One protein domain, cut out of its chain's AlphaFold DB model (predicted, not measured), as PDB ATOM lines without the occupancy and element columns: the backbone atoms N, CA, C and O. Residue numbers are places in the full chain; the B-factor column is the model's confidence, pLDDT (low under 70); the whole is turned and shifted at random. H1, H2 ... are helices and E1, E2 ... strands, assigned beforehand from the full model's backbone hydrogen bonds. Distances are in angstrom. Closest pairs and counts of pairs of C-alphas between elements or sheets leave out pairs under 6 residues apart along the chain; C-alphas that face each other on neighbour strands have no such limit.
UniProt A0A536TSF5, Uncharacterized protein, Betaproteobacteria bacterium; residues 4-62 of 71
ATOM      1  N   TYR A   4     -41.419  15.941  35.272       91.69
ATOM      2  CA  TYR A   4     -40.477  15.205  34.446       91.69
ATOM      3  C   TYR A   4     -41.215  14.633  33.236       91.69
ATOM      4  O   TYR A   4     -42.392  14.282  33.341       91.69
ATOM      5  N   SER A   5     -40.553  14.560  32.092       92.94
ATOM      6  CA  SER A   5     -41.045  13.822  30.933       92.94
ATOM      7  C   SER A   5     -40.571  12.369  31.002       92.94
ATOM      8  O   SER A   5     -39.658  12.013  31.751       92.94
ATOM      9  N   ARG A   6     -41.222  11.496  30.233       91.38
ATOM     10  CA  ARG A   6     -40.666  10.164  29.967       91.38
ATOM     11  C   ARG A   6     -39.457  10.292  29.036       91.38
ATOM     12  O   ARG A   6     -39.381  11.278  28.305       91.38
ATOM     13  N   PRO A   7     -38.556   9.292  29.019       92.00
ATOM     14  CA  PRO A   7     -37.522   9.219  27.998       92.00
ATOM     15  C   PRO A   7     -38.135   9.378  26.606       92.00
ATOM     16  O   PRO A   7     -39.136   8.726  26.290       92.00
ATOM     17  N   PHE A   8     -37.547  10.265  25.812       90.12
ATOM     18  CA  PHE A   8     -37.970  10.552  24.451       90.12
ATOM     19  C   PHE A   8     -37.014   9.893  23.471       90.12
ATOM     20  O   PHE A   8     -35.796  10.027  23.602       90.12
ATOM     21  N   ASP A   9     -37.565   9.165  22.507       92.19
ATOM     22  CA  ASP A   9     -36.761   8.494  21.499       92.19
ATOM     23  C   ASP A   9     -36.405   9.463  20.369       92.19
ATOM     24  O   ASP A   9     -37.239   9.815  19.538       92.19
ATOM     25  N   LEU A  10     -35.139   9.876  20.330       91.81
ATOM     26  CA  LEU A  10     -34.624  10.799  19.320       91.81
ATOM     27  C   LEU A  10     -34.307  10.130  17.979       91.81
ATOM     28  O   LEU A  10     -33.986  10.830  17.021       91.81
ATOM     29  N   ARG A  11     -34.411   8.798  17.866       90.94
ATOM     30  CA  ARG A  11     -34.130   8.083  16.605       90.94
ATOM     31  C   ARG A  11     -35.100   8.446  15.477       90.94
ATOM     32  O   ARG A  11     -34.786   8.195  14.320       90.94
ATOM     33  N   GLY A  12     -36.254   9.029  15.807       89.06
ATOM     34  CA  GLY A  12     -37.210   9.547  14.826       89.06
ATOM     35  C   GLY A  12     -36.793  10.869  14.169       89.06
ATOM     36  O   GLY A  12     -37.368  11.234  13.148       89.06
ATOM     37  N   PHE A  13     -35.803  11.578  14.720       91.44
ATOM     38  CA  PHE A  13     -35.275  12.813  14.139       91.44
ATOM     39  C   PHE A  13     -34.058  12.517  13.272       91.44
ATOM     40  O   PHE A  13     -33.212  11.703  13.646       91.44
ATOM     41  N   ASP A  14     -33.931  13.225  12.146       91.31
ATOM     42  CA  ASP A  14     -32.738  13.138  11.301       91.31
ATOM     43  C   ASP A  14     -31.489  13.475  12.142       91.31
ATOM     44  O   ASP A  14     -31.386  14.590  12.668       91.31
ATOM     45  N   PRO A  15     -30.508  12.561  12.271       92.19
ATOM     46  CA  PRO A  15     -29.268  12.834  12.991       92.19
ATOM     47  C   PRO A  15     -28.523  14.076  12.483       92.19
ATOM     48  O   PRO A  15     -27.818  14.728  13.255       92.19
ATOM     49  N   LYS A  16     -28.697  14.459  11.211       91.62
ATOM     50  CA  LYS A  16     -28.099  15.681  10.654       91.62
ATOM     51  C   LYS A  16     -28.680  16.963  11.242       91.62
ATOM     52  O   LYS A  16     -28.009  17.991  11.199       91.62
ATOM     53  N   LEU A  17     -29.890  16.904  11.795       89.81
ATOM     54  CA  LEU A  17     -30.558  18.029  12.441       89.81
ATOM     55  C   LEU A  17     -29.979  18.310  13.835       89.81
ATOM     56  O   LEU A  17     -29.815  19.470  14.201       89.81
ATOM     57  N   TRP A  18     -29.657  17.264  14.607       90.56
ATOM     58  CA  TRP A  18     -29.358  17.409  16.040       90.56
ATOM     59  C   TRP A  18     -28.028  16.811  16.504       90.56
ATOM     60  O   TRP A  18     -27.422  17.361  17.419       90.56
ATOM     61  N   VAL A  19     -27.546  15.727  15.885       91.75
ATOM     62  CA  VAL A  19     -26.260  15.101  16.248       91.75
ATOM     63  C   VAL A  19     -25.109  15.828  15.566       91.75
ATOM     64  O   VAL A  19     -24.138  16.206  16.212       91.75
ATOM     65  N   THR A  20     -25.209  16.024  14.249       93.69
ATOM     66  CA  THR A  20     -24.141  16.646  13.443       93.69
ATOM     67  C   THR A  20     -24.524  18.022  12.903       93.69
ATOM     68  O   THR A  20     -23.801  18.593  12.082       93.69
ATOM     69  N   GLY A  21     -25.679  18.545  13.317       89.19
ATOM     70  CA  GLY A  21     -26.171  19.849  12.898       89.19
ATOM     71  C   GLY A  21     -25.228  20.960  13.354       89.19
ATOM     72  O   GLY A  21     -24.880  21.055  14.524       89.19
ATOM     73  N   ARG A  22     -24.807  21.825  12.425       89.88
ATOM     74  CA  ARG A  22     -24.024  23.037  12.752       89.88
ATOM     75  C   ARG A  22     -24.901  24.224  13.150       89.88
ATOM     76  O   ARG A  22     -24.390  25.249  13.587       89.88
ATOM     77  N   LYS A  23     -26.206  24.107  12.913       90.19
ATOM     78  CA  LYS A  23     -27.213  25.118  13.228       90.19
ATOM     79  C   LYS A  23     -27.971  24.711  14.488       90.19
ATOM     80  O   LYS A  23     -27.864  23.585  14.960       90.19
ATOM     81  N   ASN A  24     -28.748  25.650  15.002       89.62
ATOM     82  CA  ASN A  24     -29.619  25.470  16.151       89.62
ATOM     83  C   ASN A  24     -30.607  24.317  15.887       89.62
ATOM     84  O   ASN A  24     -31.273  24.313  14.854       89.62
ATOM     85  N   CYS A  25     -30.753  23.398  16.837       92.56
ATOM     86  CA  CYS A  25     -31.668  22.255  16.766       92.56
ATOM     87  C   CYS A  25     -33.021  22.543  17.447       92.56
ATOM     88  O   CYS A  25     -33.548  21.699  18.171       92.56
ATOM     89  N   TRP A  26     -33.570  23.747  17.238       92.69
ATOM     90  CA  TRP A  26     -34.770  24.220  17.945       92.69
ATOM     91  C   TRP A  26     -35.954  23.262  17.825       92.69
ATOM     92  O   TRP A  26     -36.571  22.964  18.838       92.69
ATOM     93  N   GLU A  27     -36.180  22.690  16.644       90.75
ATOM     94  CA  GLU A  27     -37.260  21.725  16.393       90.75
ATOM     95  C   GLU A  27     -37.199  20.502  17.324       90.75
ATOM     96  O   GLU A  27     -38.218  20.046  17.836       90.75
ATOM     97  N   VAL A  28     -35.996  19.980  17.592       92.69
ATOM     98  CA  VAL A  28     -35.822  18.840  18.506       92.69
ATOM     99  C   VAL A  28     -36.048  19.268  19.951       92.69
ATOM    100  O   VAL A  28     -36.651  18.529  20.726       92.69
ATOM    101  N   GLY A  29     -35.586  20.465  20.319       92.06
ATOM    102  CA  GLY A  29     -35.809  21.031  21.648       92.06
ATOM    103  C   GLY A  29     -37.293  21.255  21.945       92.06
ATOM    104  O   GLY A  29     -37.763  20.854  23.007       92.06
ATOM    105  N   GLU A  30     -38.030  21.827  20.994       94.12
ATOM    106  CA  GLU A  30     -39.478  22.041  21.088       94.12
ATOM    107  C   GLU A  30     -40.221  20.710  21.201       94.12
ATOM    108  O   GLU A  30     -41.016  20.527  22.122       94.12
ATOM    109  N   ALA A  31     -39.874  19.728  20.364       93.12
ATOM    110  CA  ALA A  31     -40.474  18.402  20.441       93.12
ATOM    111  C   ALA A  31     -40.255  17.729  21.806       93.12
ATOM    112  O   ALA A  31     -41.137  17.014  22.281       93.12
ATOM    113  N   VAL A  32     -39.100  17.954  22.448       92.12
ATOM    114  CA  VAL A  32     -38.796  17.436  23.791       92.12
ATOM    115  C   VAL A  32     -39.566  18.173  24.892       92.12
ATOM    116  O   VAL A  32     -39.959  17.553  25.887       92.12
ATOM    117  N   ASP A  33     -39.806  19.472  24.733       92.12
ATOM    118  CA  ASP A  33     -40.530  20.283  25.718       92.12
ATOM    119  C   ASP A  33     -42.050  20.030  25.675       92.12
ATOM    120  O   ASP A  33     -42.720  19.994  26.711       92.12
ATOM    121  N   GLU A  34     -42.599  19.754  24.490       93.00
ATOM    122  CA  GLU A  34     -44.033  19.505  24.291       93.00
ATOM    123  C   GLU A  34     -44.515  18.141  24.806       93.00
ATOM    124  O   GLU A  34     -45.717  17.925  25.007       93.00
ATOM    125  N   ILE A  35     -43.599  17.200  25.058       93.75
ATOM    126  CA  ILE A  35     -43.967  15.862  25.526       93.75
ATOM    127  C   ILE A  35     -44.713  15.962  26.859       93.75
ATOM    128  O   ILE A  35     -44.493  16.841  27.696       93.75
ATOM    129  N   ARG A  36     -45.589  14.989  27.110       93.25
ATOM    130  CA  ARG A  36     -46.292  14.842  28.384       93.25
ATOM    131  C   ARG A  36     -45.319  14.899  29.571       93.25
ATOM    132  O   ARG A  36     -44.561  13.965  29.830       93.25
ATOM    133  N   HIS A  37     -45.468  15.952  30.366       94.56
ATOM    134  CA  HIS A  37     -44.784  16.119  31.638       94.56
ATOM    135  C   HIS A  37     -45.639  15.601  32.804       94.56
ATOM    136  O   HIS A  37     -46.755  16.061  33.066       94.56
ATOM    137  N   TYR A  38     -45.092  14.644  33.543       93.88
ATOM    138  CA  TYR A  38     -45.669  14.072  34.751       93.88
ATOM    139  C   TYR A  38     -45.231  14.882  35.965       93.88
ATOM    140  O   TYR A  38     -44.073  15.269  36.098       93.88
ATOM    141  N   ARG A  39     -46.161  15.163  36.878       93.62
ATOM    142  CA  ARG A  39     -45.839  15.897  38.109       93.62
ATOM    143  C   ARG A  39     -45.024  15.004  39.040       93.62
ATOM    144  O   ARG A  39     -45.442  13.884  39.310       93.62
ATOM    145  N   LEU A  40     -43.913  15.523  39.566       92.25
ATOM    146  CA  LEU A  40     -43.104  14.818  40.573       92.25
ATOM    147  C   LEU A  40     -43.830  14.735  41.919       92.25
ATOM    148  O   LEU A  40     -43.752  13.738  42.623       92.25
ATOM    149  N   VAL A  41     -44.548  15.803  42.263       92.94
ATOM    150  CA  VAL A  41     -45.328  15.912  43.493       92.94
ATOM    151  C   VAL A  41     -46.697  16.504  43.188       92.94
ATOM    152  O   VAL A  41     -46.864  17.345  42.297       92.94
ATOM    153  N   THR A  42     -47.702  16.084  43.943       92.69
ATOM    154  CA  THR A  42     -49.038  16.681  43.879       92.69
ATOM    155  C   THR A  42     -49.016  18.122  44.389       92.69
ATOM    156  O   THR A  42     -48.147  18.526  45.165       92.69
ATOM    157  N   LYS A  43     -50.035  18.912  44.020       91.00
ATOM    158  CA  LYS A  43     -50.198  20.278  44.547       91.00
ATOM    159  C   LYS A  43     -50.277  20.299  46.078       91.00
ATOM    160  O   LYS A  43     -49.773  21.231  46.688       91.00
ATOM    161  N   ARG A  44     -50.891  19.279  46.695       94.06
ATOM    162  CA  ARG A  44     -50.995  19.155  48.157       94.06
ATOM    163  C   ARG A  44     -49.630  18.890  48.793       94.06
ATOM    164  O   ARG A  44     -49.273  19.597  49.726       94.06
ATOM    165  N   GLN A  45     -48.861  17.942  48.254       93.50
ATOM    166  CA  GLN A  45     -47.497  17.654  48.719       93.50
ATOM    167  C   GLN A  45     -46.583  18.877  48.573       93.50
ATOM    168  O   GLN A  45     -45.846  19.200  49.492       93.50
ATOM    169  N   ALA A  46     -46.691  19.620  47.468       92.56
ATOM    170  CA  ALA A  46     -45.874  20.811  47.244       92.56
ATOM    171  C   ALA A  46     -46.077  21.920  48.298       92.56
ATOM    172  O   ALA A  46     -45.155  22.699  48.519       92.56
ATOM    173  N   ARG A  47     -47.256  22.011  48.935       91.75
ATOM    174  CA  ARG A  47     -47.542  23.031  49.964       91.75
ATOM    175  C   ARG A  47     -46.886  22.747  51.311       91.75
ATOM    176  O   ARG A  47     -46.711  23.677  52.082       91.75
ATOM    177  N   VAL A  48     -46.568  21.485  51.593       94.94
ATOM    178  CA  VAL A  48     -45.971  21.069  52.874       94.94
ATOM    179  C   VAL A  48     -44.452  20.913  52.790       94.94
ATOM    180  O   VAL A  48     -43.816  20.550  53.773       94.94
ATOM    181  N   LEU A  49     -43.856  21.175  51.622       91.31
ATOM    182  CA  LEU A  49     -42.404  21.197  51.471       91.31
ATOM    183  C   LEU A  49     -41.813  22.389  52.228       91.31
ATOM    184  O   LEU A  49     -42.375  23.486  52.208       91.31
ATOM    185  N   ARG A  50     -40.638  22.191  52.838       93.44
ATOM    186  CA  ARG A  50     -39.884  23.301  53.427       93.44
ATOM    187  C   ARG A  50     -39.485  24.311  52.354       93.44
ATOM    188  O   ARG A  50     -39.238  23.959  51.198       93.44
ATOM    189  N   LEU A  51     -39.364  25.570  52.759       90.56
ATOM    190  CA  LEU A  51     -38.719  26.577  51.928       90.56
ATOM    191  C   LEU A  51     -37.228  26.257  51.764       90.56
ATOM    192  O   LEU A  51     -36.619  25.563  52.587       90.56
ATOM    193  N   ARG A  52     -36.648  26.783  50.681       91.50
ATOM    194  CA  ARG A  52     -35.205  26.696  50.451       91.50
ATOM    195  C   ARG A  52     -34.480  27.477  51.540       91.50
ATOM    196  O   ARG A  52     -34.858  28.618  51.829       91.50
ATOM    197  N   ASP A  53     -33.455  26.879  52.128       95.25
ATOM    198  CA  ASP A  53     -32.688  27.529  53.186       95.25
ATOM    199  C   ASP A  53     -31.829  28.688  52.633       95.25
ATOM    200  O   ASP A  53     -31.830  29.004  51.437       95.25
ATOM    201  N   ALA A  54     -31.143  29.411  53.519       95.88
ATOM    202  CA  ALA A  54     -30.323  30.551  53.115       95.88
ATOM    203  C   ALA A  54     -29.135  30.153  52.220       95.88
ATOM    204  O   ALA A  54     -28.776  30.918  51.325       95.88
ATOM    205  N   ILE A  55     -28.548  28.974  52.434       95.56
ATOM    206  CA  ILE A  55     -27.403  28.469  51.670       95.56
ATOM    207  C   ILE A  55     -27.869  28.052  50.273       95.56
ATOM    208  O   ILE A  55     -27.309  28.515  49.282       95.56
ATOM    209  N   GLU A  56     -28.950  27.280  50.173       92.88
ATOM    210  CA  GLU A  56     -29.553  26.849  48.908       92.88
ATOM    211  C   GLU A  56     -29.960  28.036  48.025       92.88
ATOM    212  O   GLU A  56     -29.801  27.997  46.802       92.88
ATOM    213  N   ARG A  57     -30.485  29.110  48.633       93.38
ATOM    214  CA  ARG A  57     -30.824  30.345  47.909       93.38
ATOM    215  C   ARG A  57     -29.586  31.078  47.403       93.38
ATOM    216  O   ARG A  57     -29.606  31.535  46.266       93.38
ATOM    217  N   ARG A  58     -28.525  31.174  48.214       94.19
ATOM    218  CA  ARG A  58     -27.251  31.792  47.801       94.19
ATOM    219  C   ARG A  58     -26.596  31.007  46.670       94.19
ATOM    220  O   ARG A  58     -26.222  31.610  45.675       94.19
ATOM    221  N   ALA A  59     -26.538  29.680  46.783       92.38
ATOM    222  CA  ALA A  59     -25.994  28.814  45.742       92.38
ATOM    223  C   ALA A  59     -26.750  28.979  44.414       92.38
ATOM    224  O   ALA A  59     -26.131  29.114  43.367       92.38
ATOM    225  N   GLY A  60     -28.085  29.057  44.453       87.25
ATOM    226  CA  GLY A  60     -28.895  29.279  43.251       87.25
ATOM    227  C   GLY A  60     -28.773  30.676  42.625       87.25
ATOM    228  O   GLY A  60     -29.229  30.857  41.502       87.25
ATOM    229  N   ALA A  61     -28.202  31.654  43.335       89.81
ATOM    230  CA  ALA A  61     -27.943  32.996  42.812       89.81
ATOM    231  C   ALA A  61     -26.567  33.118  42.134       89.81
ATOM    232  O   ALA A  61     -26.295  34.130  41.488       89.81
ATOM    233  N   LEU A  62     -25.705  32.107  42.273       92.00
ATOM    234  CA  LEU A  62     -24.430  32.048  41.572       92.00
ATOM    235  C   LEU A  62     -24.698  31.691  40.108       92.00
ATOM    236  O   LEU A  62     -25.150  30.592  39.795       92.00
TER     237      LEU A  62
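Overview. This is residues 4 to 62 of the 71 residues of an uncharacterized protein of Betaproteobacteria bacterium (UniProt A0A536TSF5). The model is an open loop with a hooked arm: the opening stretch from residue 4 runs out to H1, the chain turns back through H2 to E1, and residues 4 to 5 pair with residues 37 to 38 to close the loop. Beyond E1 the arm sticks out with residues 41 to 51, which include H3, and residues 53 to 59, where H4 turns back; no helix touches another. The printed part has 59 residues, with four named helices and one named strand in the order H1, H2, E1, H3, H4; the class is mostly helix, though under half of the residues are in named elements. The whole is extended, with a radius of gyration of the C-alphas of 17.7 A, and flat, spanning 45 by 29 by 13 A.

Arrangement. Residues 4 to 5 pair, antiparallel, with residues 37 to 38 of E1, which is residues 37 to 39; E1 pairs with no named strand. H1, residues 15 to 18, and H2, residues 26 to 34, are close but not clearly touching: their closest C-alphas, those of Trp 18 and Val 28, are 7.1 A apart. H3, residues 43 to 47, and H4, residues 54 to 61, touch no helix. Among the pairs that are apart are H2 and E1, E1 and H3, and H3 and H4. In H2, H3 and H4 every O i to N i+4 pair is within hydrogen-bond range; H1 is too short for such a pair, and its one O i to N i+3 pair is within range.

Along the chain. H1 begins at C-alpha 15, at (-29.268, 12.834, 12.991), and is 5.5 A from first to last C-alpha. H2, the longest helix with 9 residues, is 12.2 A long and begins at C-alpha 26, at (-34.770, 24.220, 17.945). E1 is 6.6 A long, and H3 is also 6.6 A long. H4 is 10.9 A long and ends at C-alpha 61, at (-27.943, 32.996, 42.812).

Size, cuts and confidence. The two C-alphas farthest apart, those of Lys 16 and Val 48, are 46.2 A apart, and those of Tyr 4 and Leu 62 are 24.3 A apart. Without the stretches that stand free, the body of 41 residues spans 41 by 29 by 12 A. The links from H2 to E1 and from E1 to H3 are tight, those from H1 to H2 and from H3 to H4 are short, and no link is long. The printed part has no cut, its mean pLDDT is 92.2, and no printed residue is under 70.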